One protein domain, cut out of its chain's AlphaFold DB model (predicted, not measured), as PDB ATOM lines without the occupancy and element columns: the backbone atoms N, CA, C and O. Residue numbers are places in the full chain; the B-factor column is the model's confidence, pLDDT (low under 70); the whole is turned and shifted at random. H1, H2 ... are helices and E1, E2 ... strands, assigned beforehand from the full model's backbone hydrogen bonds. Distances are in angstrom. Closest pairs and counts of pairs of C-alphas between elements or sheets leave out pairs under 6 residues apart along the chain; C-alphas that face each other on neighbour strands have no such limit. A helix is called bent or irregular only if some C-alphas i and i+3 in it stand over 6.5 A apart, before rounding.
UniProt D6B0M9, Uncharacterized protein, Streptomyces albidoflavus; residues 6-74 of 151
ATOM      1  N   TYR A   6      51.772  87.099  50.243       85.94
ATOM      2  CA  TYR A   6      52.399  87.806  51.353       85.94
ATOM      3  C   TYR A   6      53.906  87.596  51.357       85.94
ATOM      4  O   TYR A   6      54.405  86.473  51.312       85.94
ATOM      5  N   LEU A   7      54.636  88.700  51.458       87.00
ATOM      6  CA  LEU A   7      56.029  88.689  51.872       87.00
ATOM      7  C   LEU A   7      56.055  88.614  53.397       87.00
ATOM      8  O   LEU A   7      55.469  89.473  54.049       87.00
ATOM      9  N   VAL A   8      56.723  87.610  53.959       86.69
ATOM     10  CA  VAL A   8      56.811  87.409  55.408       86.69
ATOM     11  C   VAL A   8      58.255  87.383  55.883       86.69
ATOM     12  O   VAL A   8      59.146  86.865  55.202       86.69
ATOM     13  N   LEU A   9      58.480  87.941  57.069       86.31
ATOM     14  CA  LEU A   9      59.745  87.836  57.783       86.31
ATOM     15  C   LEU A   9      59.619  86.754  58.859       86.31
ATOM     16  O   LEU A   9      58.874  86.916  59.821       86.31
ATOM     17  N   LEU A  10      60.354  85.652  58.698       77.44
ATOM     18  CA  LEU A  10      60.364  84.544  59.654       77.44
ATOM     19  C   LEU A  10      61.684  84.522  60.431       77.44
ATOM     20  O   LEU A  10      62.775  84.463  59.856       77.44
ATOM     21  N   GLU A  11      61.588  84.539  61.759       69.06
ATOM     22  CA  GLU A  11      62.737  84.393  62.653       69.06
ATOM     23  C   GLU A  11      62.898  82.927  63.090       69.06
ATOM     24  O   GLU A  11      62.311  82.478  64.068       69.06
ATOM     25  N   GLY A  12      63.725  82.161  62.372       56.88
ATOM     26  CA  GLY A  12      64.153  80.820  62.802       56.88
ATOM     27  C   GLY A  12      63.396  79.643  62.166       56.88
ATOM     28  O   GLY A  12      62.608  79.843  61.247       56.88
ATOM     29  N   PRO A  13      63.681  78.395  62.598       43.25
ATOM     30  CA  PRO A  13      63.328  77.160  61.893       43.25
ATOM     31  C   PRO A  13      61.865  76.759  62.131       43.25
ATOM     32  O   PRO A  13      61.566  75.622  62.498       43.25
ATOM     33  N   ALA A  14      60.943  77.704  61.966       48.62
ATOM     34  CA  ALA A  14      59.547  77.373  61.764       48.62
ATOM     35  C   ALA A  14      59.421  76.680  60.402       48.62
ATOM     36  O   ALA A  14      60.181  76.975  59.477       48.62
ATOM     37  N   VAL A  15      58.508  75.711  60.325       52.44
ATOM     38  CA  VAL A  15      58.151  74.938  59.125       52.44
ATOM     39  C   VAL A  15      58.294  75.814  57.875       52.44
ATOM     40  O   VAL A  15      57.742  76.913  57.895       52.44
ATOM     41  N   PRO A  16      59.043  75.394  56.833       58.25
ATOM     42  CA  PRO A  16      59.232  76.208  55.637       58.25
ATOM     43  C   PRO A  16      57.876  76.386  54.943       58.25
ATOM     44  O   PRO A  16      57.440  75.537  54.173       58.25
ATOM     45  N   LEU A  17      57.186  77.459  55.316       64.94
ATOM     46  CA  LEU A  17      55.940  77.935  54.741       64.94
ATOM     47  C   LEU A  17      56.321  78.967  53.682       64.94
ATOM     48  O   LEU A  17      57.046  79.924  53.968       64.94
ATOM     49  N   GLY A  18      55.858  78.754  52.453       73.06
ATOM     50  CA  GLY A  18      56.279  79.530  51.292       73.06
ATOM     51  C   GLY A  18      57.719  79.306  50.818       73.06
ATOM     52  O   GLY A  18      58.519  78.545  51.363       73.06
ATOM     53  N   THR A  19      58.063  80.031  49.755       77.50
ATOM     54  CA  THR A  19      59.363  79.936  49.081       77.50
ATOM     55  C   THR A  19      60.332  80.991  49.615       77.50
ATOM     56  O   THR A  19      59.957  82.164  49.675       77.50
ATOM     57  N   PRO A  20      61.594  80.643  49.937       79.31
ATOM     58  CA  PRO A  20      62.613  81.635  50.265       79.31
ATOM     59  C   PRO A  20      62.745  82.668  49.144       79.31
ATOM     60  O   PRO A  20      62.967  82.297  47.993       79.31
ATOM     61  N   LEU A  21      62.683  83.962  49.470       79.06
ATOM     62  CA  LEU A  21      62.718  85.035  48.472       79.06
ATOM     63  C   LEU A  21      63.985  84.975  47.600       79.06
ATOM     64  O   LEU A  21      63.938  85.189  46.389       79.06
ATOM     65  N   ALA A  22      65.112  84.601  48.209       75.19
ATOM     66  CA  ALA A  22      66.381  84.399  47.515       75.19
ATOM     67  C   ALA A  22      66.322  83.277  46.461       75.19
ATOM     68  O   ALA A  22      67.042  83.330  45.463       75.19
ATOM     69  N   ALA A  23      65.468  82.272  46.664       71.19
ATOM     70  CA  ALA A  23      65.258  81.203  45.701       71.19
ATOM     71  C   ALA A  23      64.334  81.647  44.565       71.19
ATOM     72  O   ALA A  23      64.489  81.124  43.474       71.19
ATOM     73  N   THR A  24      63.422  82.605  44.771       68.69
ATOM     74  CA  THR A  24      62.408  83.038  43.789       68.69
ATOM     75  C   THR A  24      62.983  83.828  42.602       68.69
ATOM     76  O   THR A  24      62.421  83.791  41.505       68.69
ATOM     77  N   GLY A  25      64.156  84.445  42.757       68.38
ATOM     78  CA  GLY A  25      64.762  85.292  41.724       68.38
ATOM     79  C   GLY A  25      64.156  86.705  41.688       68.38
ATOM     80  O   GLY A  25      63.479  87.101  42.636       68.38
ATOM     81  N   PRO A  26      64.428  87.503  40.639       69.12
ATOM     82  CA  PRO A  26      63.937  88.876  40.559       69.12
ATOM     83  C   PRO A  26      62.414  88.894  40.381       69.12
ATOM     84  O   PRO A  26      61.901  88.375  39.393       69.12
ATOM     85  N   LEU A  27      61.712  89.509  41.332       76.50
ATOM     86  CA  LEU A  27      60.273  89.767  41.266       76.50
ATOM     87  C   LEU A  27      60.043  91.258  41.022       76.50
ATOM     88  O   LEU A  27      60.667  92.093  41.683       76.50
ATOM     89  N   ALA A  28      59.114  91.600  40.132       77.94
ATOM     90  CA  ALA A  28      58.786  92.993  39.829       77.94
ATOM     91  C   ALA A  28      58.189  93.713  41.052       77.94
ATOM     92  O   ALA A  28      58.359  94.922  41.225       77.94
ATOM     93  N   CYS A  29      57.539  92.962  41.947       77.12
ATOM     94  CA  CYS A  29      56.964  93.499  43.176       77.12
ATOM     95  C   CYS A  29      58.025  94.064  44.142       77.12
ATOM     96  O   CYS A  29      57.713  94.975  44.910       77.12
ATOM     97  N   LEU A  30      59.279  93.591  44.092       80.06
ATOM     98  CA  LEU A  30      60.359  94.043  44.985       80.06
ATOM     99  C   LEU A  30      60.789  95.488  44.730       80.06
ATOM    100  O   LEU A  30      61.277  96.156  45.642       80.06
ATOM    101  N   ASP A  31      60.580  95.989  43.514       80.50
ATOM    102  CA  ASP A  31      60.891  97.373  43.164       80.50
ATOM    103  C   ASP A  31      59.769  98.352  43.512       80.50
ATOM    104  O   ASP A  31      59.929  99.567  43.366       80.50
ATOM    105  N   THR A  32      58.646  97.857  44.036       84.19
ATOM    106  CA  THR A  32      57.554  98.729  44.461       84.19
ATOM    107  C   THR A  32      57.940  99.534  45.712       84.19
ATOM    108  O   THR A  32      58.621  99.024  46.610       84.19
ATOM    109  N   PRO A  33      57.482 100.797  45.829       84.62
ATOM    110  CA  PRO A  33      57.791 101.640  46.986       84.62
ATOM    111  C   PRO A  33      57.342 101.032  48.318       84.62
ATOM    112  O   PRO A  33      58.029 101.192  49.321       84.62
ATOM    113  N   ALA A  34      56.212 100.317  48.320       85.38
ATOM    114  CA  ALA A  34      55.667  99.671  49.509       85.38
ATOM    115  C   ALA A  34      56.606  98.581  50.043       85.38
ATOM    116  O   ALA A  34      56.937  98.582  51.228       85.38
ATOM    117  N   VAL A  35      57.106  97.707  49.161       85.94
ATOM    118  CA  VAL A  35      58.042  96.644  49.545       85.94
ATOM    119  C   VAL A  35      59.371  97.229  50.006       85.94
ATOM    120  O   VAL A  35      59.893  96.828  51.043       85.94
ATOM    121  N   ARG A  36      59.896  98.236  49.301       86.12
ATOM    122  CA  ARG A  36      61.137  98.918  49.701       86.12
ATOM    123  C   ARG A  36      61.027  99.590  51.069       86.12
ATOM    124  O   ARG A  36      61.961  99.491  51.860       86.12
ATOM    125  N   ALA A  37      59.908 100.257  51.348       87.38
ATOM    126  CA  ALA A  37      59.668 100.906  52.633       87.38
ATOM    127  C   ALA A  37      59.554  99.885  53.772       87.38
ATOM    128  O   ALA A  37      60.131 100.092  54.835       87.38
ATOM    129  N   TRP A  38      58.866  98.767  53.536       90.81
ATOM    130  CA  TRP A  38      58.733  97.693  54.517       90.81
ATOM    131  C   TRP A  38      60.078  97.017  54.814       90.81
ATOM    132  O   TRP A  38      60.466  96.898  55.971       90.81
ATOM    133  N   LEU A  39      60.855  96.678  53.779       88.00
ATOM    134  CA  LEU A  39      62.206  96.131  53.939       88.00
ATOM    135  C   LEU A  39      63.112  97.070  54.753       88.00
ATOM    136  O   LEU A  39      63.831  96.621  55.643       88.00
ATOM    137  N   ALA A  40      63.038  98.378  54.484       87.50
ATOM    138  CA  ALA A  40      63.784  99.384  55.233       87.50
ATOM    139  C   ALA A  40      63.323  99.498  56.697       87.50
ATOM    140  O   ALA A  40      64.166  99.658  57.576       87.50
ATOM    141  N   ALA A  41      62.019  99.387  56.968       88.44
ATOM    142  CA  ALA A  41      61.468  99.437  58.324       88.44
ATOM    143  C   ALA A  41      61.926  98.257  59.198       88.44
ATOM    144  O   ALA A  41      62.107  98.426  60.400       88.44
ATOM    145  N   HIS A  42      62.150  97.094  58.585       85.69
ATOM    146  CA  HIS A  42      62.638  95.889  59.259       85.69
ATOM    147  C   HIS A  42      64.159  95.691  59.137       85.69
ATOM    148  O   HIS A  42      64.668  94.648  59.540       85.69
ATOM    149  N   GLU A  43      64.885  96.664  58.572       86.12
ATOM    150  CA  GLU A  43      66.343  96.621  58.371       86.12
ATOM    151  C   GLU A  43      66.837  95.357  57.633       86.12
ATOM    152  O   GLU A  43      67.950  94.869  57.845       86.12
ATOM    153  N   VAL A  44      66.016  94.823  56.722       85.69
ATOM    154  CA  VAL A  44      66.314  93.619  55.934       85.69
ATOM    155  C   VAL A  44      66.463  93.942  54.453       85.69
ATOM    156  O   VAL A  44      65.805  94.818  53.899       85.69
ATOM    157  N   THR A  45      67.331  93.201  53.767       83.06
ATOM    158  CA  THR A  45      67.493  93.287  52.311       83.06
ATOM    159  C   THR A  45      66.692  92.193  51.618       83.06
ATOM    160  O   THR A  45      66.467  91.131  52.192       83.06
ATOM    161  N   ALA A  46      66.351  92.385  50.341       76.69
ATOM    162  CA  ALA A  46      65.682  91.363  49.518       76.69
ATOM    163  C   ALA A  46      66.485  90.048  49.362       76.69
ATOM    164  O   ALA A  46      65.965  89.050  48.877       76.69
ATOM    165  N   THR A  47      67.754  90.038  49.774       77.75
ATOM    166  CA  THR A  47      68.633  88.861  49.806       77.75
ATOM    167  C   THR A  47      68.660  88.159  51.166       77.75
ATOM    168  O   THR A  47      69.383  87.177  51.329       77.75
ATOM    169  N   SER A  48      67.920  88.666  52.155       80.31
ATOM    170  CA  SER A  48      67.907  88.109  53.501       80.31
ATOM    171  C   SER A  48      67.320  86.693  53.492       80.31
ATOM    172  O   SER A  48      66.229  86.489  52.956       80.31
ATOM    173  N   PRO A  49      67.982  85.710  54.130       75.88
ATOM    174  CA  PRO A  49      67.470  84.343  54.225       75.88
ATOM    175  C   PRO A  49      66.225  84.230  55.118       75.88
ATOM    176  O   PRO A  49      65.624  83.167  55.187       75.88
ATOM    177  N   ARG A  50      65.847  85.309  55.817       80.25
ATOM    178  CA  ARG A  50      64.654  85.376  56.673       80.25
ATOM    179  C   ARG A  50      63.384  85.749  55.909       80.25
ATOM    180  O   ARG A  50      62.306  85.747  56.495       80.25
ATOM    181  N   LEU A  51      63.512  86.115  54.634       84.56
ATOM    182  CA  LEU A  51      62.389  86.530  53.803       84.56
ATOM    183  C   LEU A  51      61.825  85.346  53.034       84.56
ATOM    184  O   LEU A  51      62.524  84.706  52.245       84.56
ATOM    185  N   TYR A  52      60.535  85.119  53.232       85.00
ATOM    186  CA  TYR A  52      59.770  84.093  52.547       85.00
ATOM    187  C   TYR A  52      58.602  84.739  51.831       85.00
ATOM    188  O   TYR A  52      58.038  85.737  52.275       85.00
ATOM    189  N   LEU A  53      58.259  84.167  50.691       85.12
ATOM    190  CA  LEU A  53      57.111  84.574  49.921       85.12
ATOM    191  C   LEU A  53      56.071  83.460  49.984       85.12
ATOM    192  O   LEU A  53      56.315  82.336  49.537       85.12
ATOM    193  N   VAL A  54      54.931  83.793  50.582       83.31
ATOM    194  CA  VAL A  54      53.841  82.868  50.864       83.31
ATOM    195  C   VAL A  54      52.700  83.150  49.899       83.31
ATOM    196  O   VAL A  54      52.187  84.274  49.867       83.31
ATOM    197  N   PRO A  55      52.319  82.162  49.081       81.00
ATOM    198  CA  PRO A  55      51.210  82.327  48.166       81.00
ATOM    199  C   PRO A  55      49.877  82.350  48.941       81.00
ATOM    200  O   PRO A  55      49.813  81.866  50.078       81.00
ATOM    201  N   PRO A  56      48.819  82.957  48.378       79.00
ATOM    202  CA  PRO A  56      47.587  83.256  49.106       79.00
ATOM    203  C   PRO A  56      46.936  82.034  49.766       79.00
ATOM    204  O   PRO A  56      46.403  82.133  50.868       79.00
ATOM    205  N   GLU A  57      47.022  80.862  49.150       74.38
ATOM    206  CA  GLU A  57      46.463  79.617  49.675       74.38
ATOM    207  C   GLU A  57      47.185  79.081  50.924       74.38
ATOM    208  O   GLU A  57      46.571  78.378  51.727       74.38
ATOM    209  N   GLU A  58      48.452  79.448  51.138       73.06
ATOM    210  CA  GLU A  58      49.226  79.092  52.335       73.06
ATOM    211  C   GLU A  58      49.113  80.155  53.446       73.06
ATOM    212  O   GLU A  58      49.560  79.934  54.572       73.06
ATOM    213  N   THR A  59      48.467  81.298  53.182       74.06
ATOM    214  CA  THR A  59      48.372  82.407  54.152       74.06
ATOM    215  C   THR A  59      47.620  82.049  55.427       74.06
ATOM    216  O   THR A  59      47.909  82.611  56.480       74.06
ATOM    217  N   ALA A  60      46.698  81.086  55.366       72.75
ATOM    218  CA  ALA A  60      45.977  80.589  56.535       72.75
ATOM    219  C   ALA A  60      46.881  79.830  57.524       72.75
ATOM    220  O   ALA A  60      46.513  79.669  58.686       72.75
ATOM    221  N   ALA A  61      48.048  79.356  57.076       71.75
ATOM    222  CA  ALA A  61      49.044  78.700  57.919       71.75
ATOM    223  C   ALA A  61      50.063  79.686  58.518       71.75
ATOM    224  O   ALA A  61      50.906  79.276  59.317       71.75
ATOM    225  N   LEU A  62      50.003  80.971  58.145       72.69
ATOM    226  CA  LEU A  62      50.880  81.994  58.703       72.69
ATOM    227  C   LEU A  62      50.491  82.327  60.150       72.69
ATOM    228  O   LEU A  62      49.302  82.478  60.437       72.69
ATOM    229  N   PRO A  63      51.477  82.535  61.042       71.69
ATOM    230  CA  PRO A  63      51.218  83.116  62.353       71.69
ATOM    231  C   PRO A  63      50.526  84.478  62.210       71.69
ATOM    232  O   PRO A  63      50.842  85.261  61.306       71.69
ATOM    233  N   GLU A  64      49.581  84.785  63.098       70.81
ATOM    234  CA  GLU A  64      48.899  86.087  63.094       70.81
ATOM    235  C   GLU A  64      49.856  87.229  63.463       70.81
ATOM    236  O   GLU A  64      49.722  88.346  62.967       70.81
ATOM    237  N   ASP A  65      50.845  86.900  64.284       73.56
ATOM    238  CA  ASP A  65      51.924  87.711  64.830       73.56
ATOM    239  C   ASP A  65      53.167  87.787  63.922       73.56
ATOM    240  O   ASP A  65      54.126  88.484  64.251       73.56
ATOM    241  N   ALA A  66      53.156  87.116  62.764       77.31
ATOM    242  CA  ALA A  66      54.233  87.232  61.786       77.31
ATOM    243  C   ALA A  66      54.168  88.568  61.033       77.31
ATOM    244  O   ALA A  66      53.121  88.964  60.511       77.31
ATOM    245  N   GLU A  67      55.325  89.217  60.901       86.38
ATOM    246  CA  GLU A  67      55.492  90.414  60.080       86.38
ATOM    247  C   GLU A  67      55.253  90.063  58.609       86.38
ATOM    248  O   GLU A  67      56.038  89.329  57.996       86.38
ATOM    249  N   LYS A  68      54.147  90.569  58.049       87.25
ATOM    250  CA  LYS A  68      53.680  90.247  56.696       87.25
ATOM    251  C   LYS A  68      53.260  91.485  55.914       87.25
ATOM    252  O   LYS A  68      52.570  92.361  56.431       87.25
ATOM    253  N   LEU A  69      53.618  91.516  54.637       86.94
ATOM    254  CA  LEU A  69      53.257  92.565  53.692       86.94
ATOM    255  C   LEU A  69      52.539  91.949  52.481       86.94
ATOM    256  O   LEU A  69      53.128  91.087  51.828       86.94
ATOM    257  N   PRO A  70      51.313  92.385  52.141       86.31
ATOM    258  CA  PRO A  70      50.661  91.959  50.908       86.31
ATOM    259  C   PRO A  70      51.426  92.500  49.695       86.31
ATOM    260  O   PRO A  70      51.757  93.689  49.629       86.31
ATOM    261  N   VAL A  71      51.710  91.627  48.732       84.88
ATOM    262  CA  VAL A  71      52.430  91.954  47.501       84.88
ATOM    263  C   VAL A  71      51.644  91.478  46.278       84.88
ATOM    264  O   VAL A  71      51.238  90.315  46.216       84.88
ATOM    265  N   PRO A  72      51.441  92.351  45.274       80.06
ATOM    266  CA  PRO A  72      50.807  91.942  44.034       80.06
ATOM    267  C   PRO A  72      51.797  91.087  43.243       80.06
ATOM    268  O   PRO A  72      52.851  91.576  42.832       80.06
ATOM    269  N   LEU A  73      51.459  89.819  43.029       75.00
ATOM    270  CA  LEU A  73      52.218  88.927  42.159       75.00
ATOM    271  C   LEU A  73      51.448  88.664  40.874       75.00
ATOM    272  O   LEU A  73      50.235  88.456  40.877       75.00
ATOM    273  N   SER A  74      52.176  88.639  39.766       76.19
ATOM    274  CA  SER A  74      51.639  88.162  38.500       76.19
ATOM    275  C   SER A  74      51.427  86.635  38.530       76.19
ATOM    276  O   SER A  74      52.091  85.924  39.293       76.19
TER     277      SER A  74
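What this domain is: This is residues 6 to 74 of the 151 residues of an uncharacterized protein of Streptomyces albidoflavus (UniProt D6B0M9). A small three-stranded sheet forms the middle, with its longest helix, H3, running along one face over E1 and E3, and short H1 on that same face beside E2. H4 is on the opposite face, and H2 sits near one end of H3. The 69 printed residues hold four named helices and three named strands, in the order E1 H1 H2 H3 E2 H4 E3, a mixed class; the sheet order is E2 E1 E3, antiparallel. The whole is compact and rounded, radius of gyration of the C-alphas 11.1 A, spans 27 by 26 by 21 A.

How they stand to each other: Start at inner strand E1, residues 6 to 9: N 7 and O 69 of E3, residues 67 to 71, are 2.8 A apart, within hydrogen-bond range. Towards E2, residues 51 to 54, find N 8 and O 52 at 2.8 A. H3, residues 33 to 41, has a height over the sheet of 10.0 A and runs along the strands, at 12 degrees to E3 on the local plane; the closest C-alphas are Val 35 and Leu 69, 7.5 A. H1, residues 21 to 24, is on the same face, over none of the strands, with C-alphas of Leu 21 and Tyr 52 closest, 5.1 A. H4, residues 56 to 61, is on the opposite face, the closest C-alphas of H4 and E1 being those of Pro 56 and Tyr 6, 7.0 A apart; it is only just irregular, C-alphas 57 and 60 being 6.9 A apart. E2, H4 and E3 make a split strand-helix-strand unit, two strands running the same way with E1 between them, its crossover right-handed. H2, residues 28 to 31, is only just not on the sheet, with 4 pairs of C-alphas within 10 A; it is close to H3 but not clearly touching, C-alphas of Leu 30 and Arg 36 closest, 6.8 A. In H3 every O i to N i+4 pair is within hydrogen-bond range; H4 has 0 of 2, but 2 of 3 O i to N i+3 pairs, and H1 and H2 are too short for an i+4 pair.

Where its parts are: Find C-alpha 6 at (52.399, 87.806, 51.353), where E1 begins. H3 runs 12.1 A from C-alpha 33 at (57.791, 101.640, 46.986); E3 runs 13.0 A to C-alpha 71 at (52.430, 91.954, 47.501).

The domain as a whole: The farthest C-alphas, Val 15 and Pro 33, are 29.3 A apart, and the printed part has no cut. Look to E1 to H1 for the long link; residues 11 to 17 and 24 to 26 have pLDDT under 70.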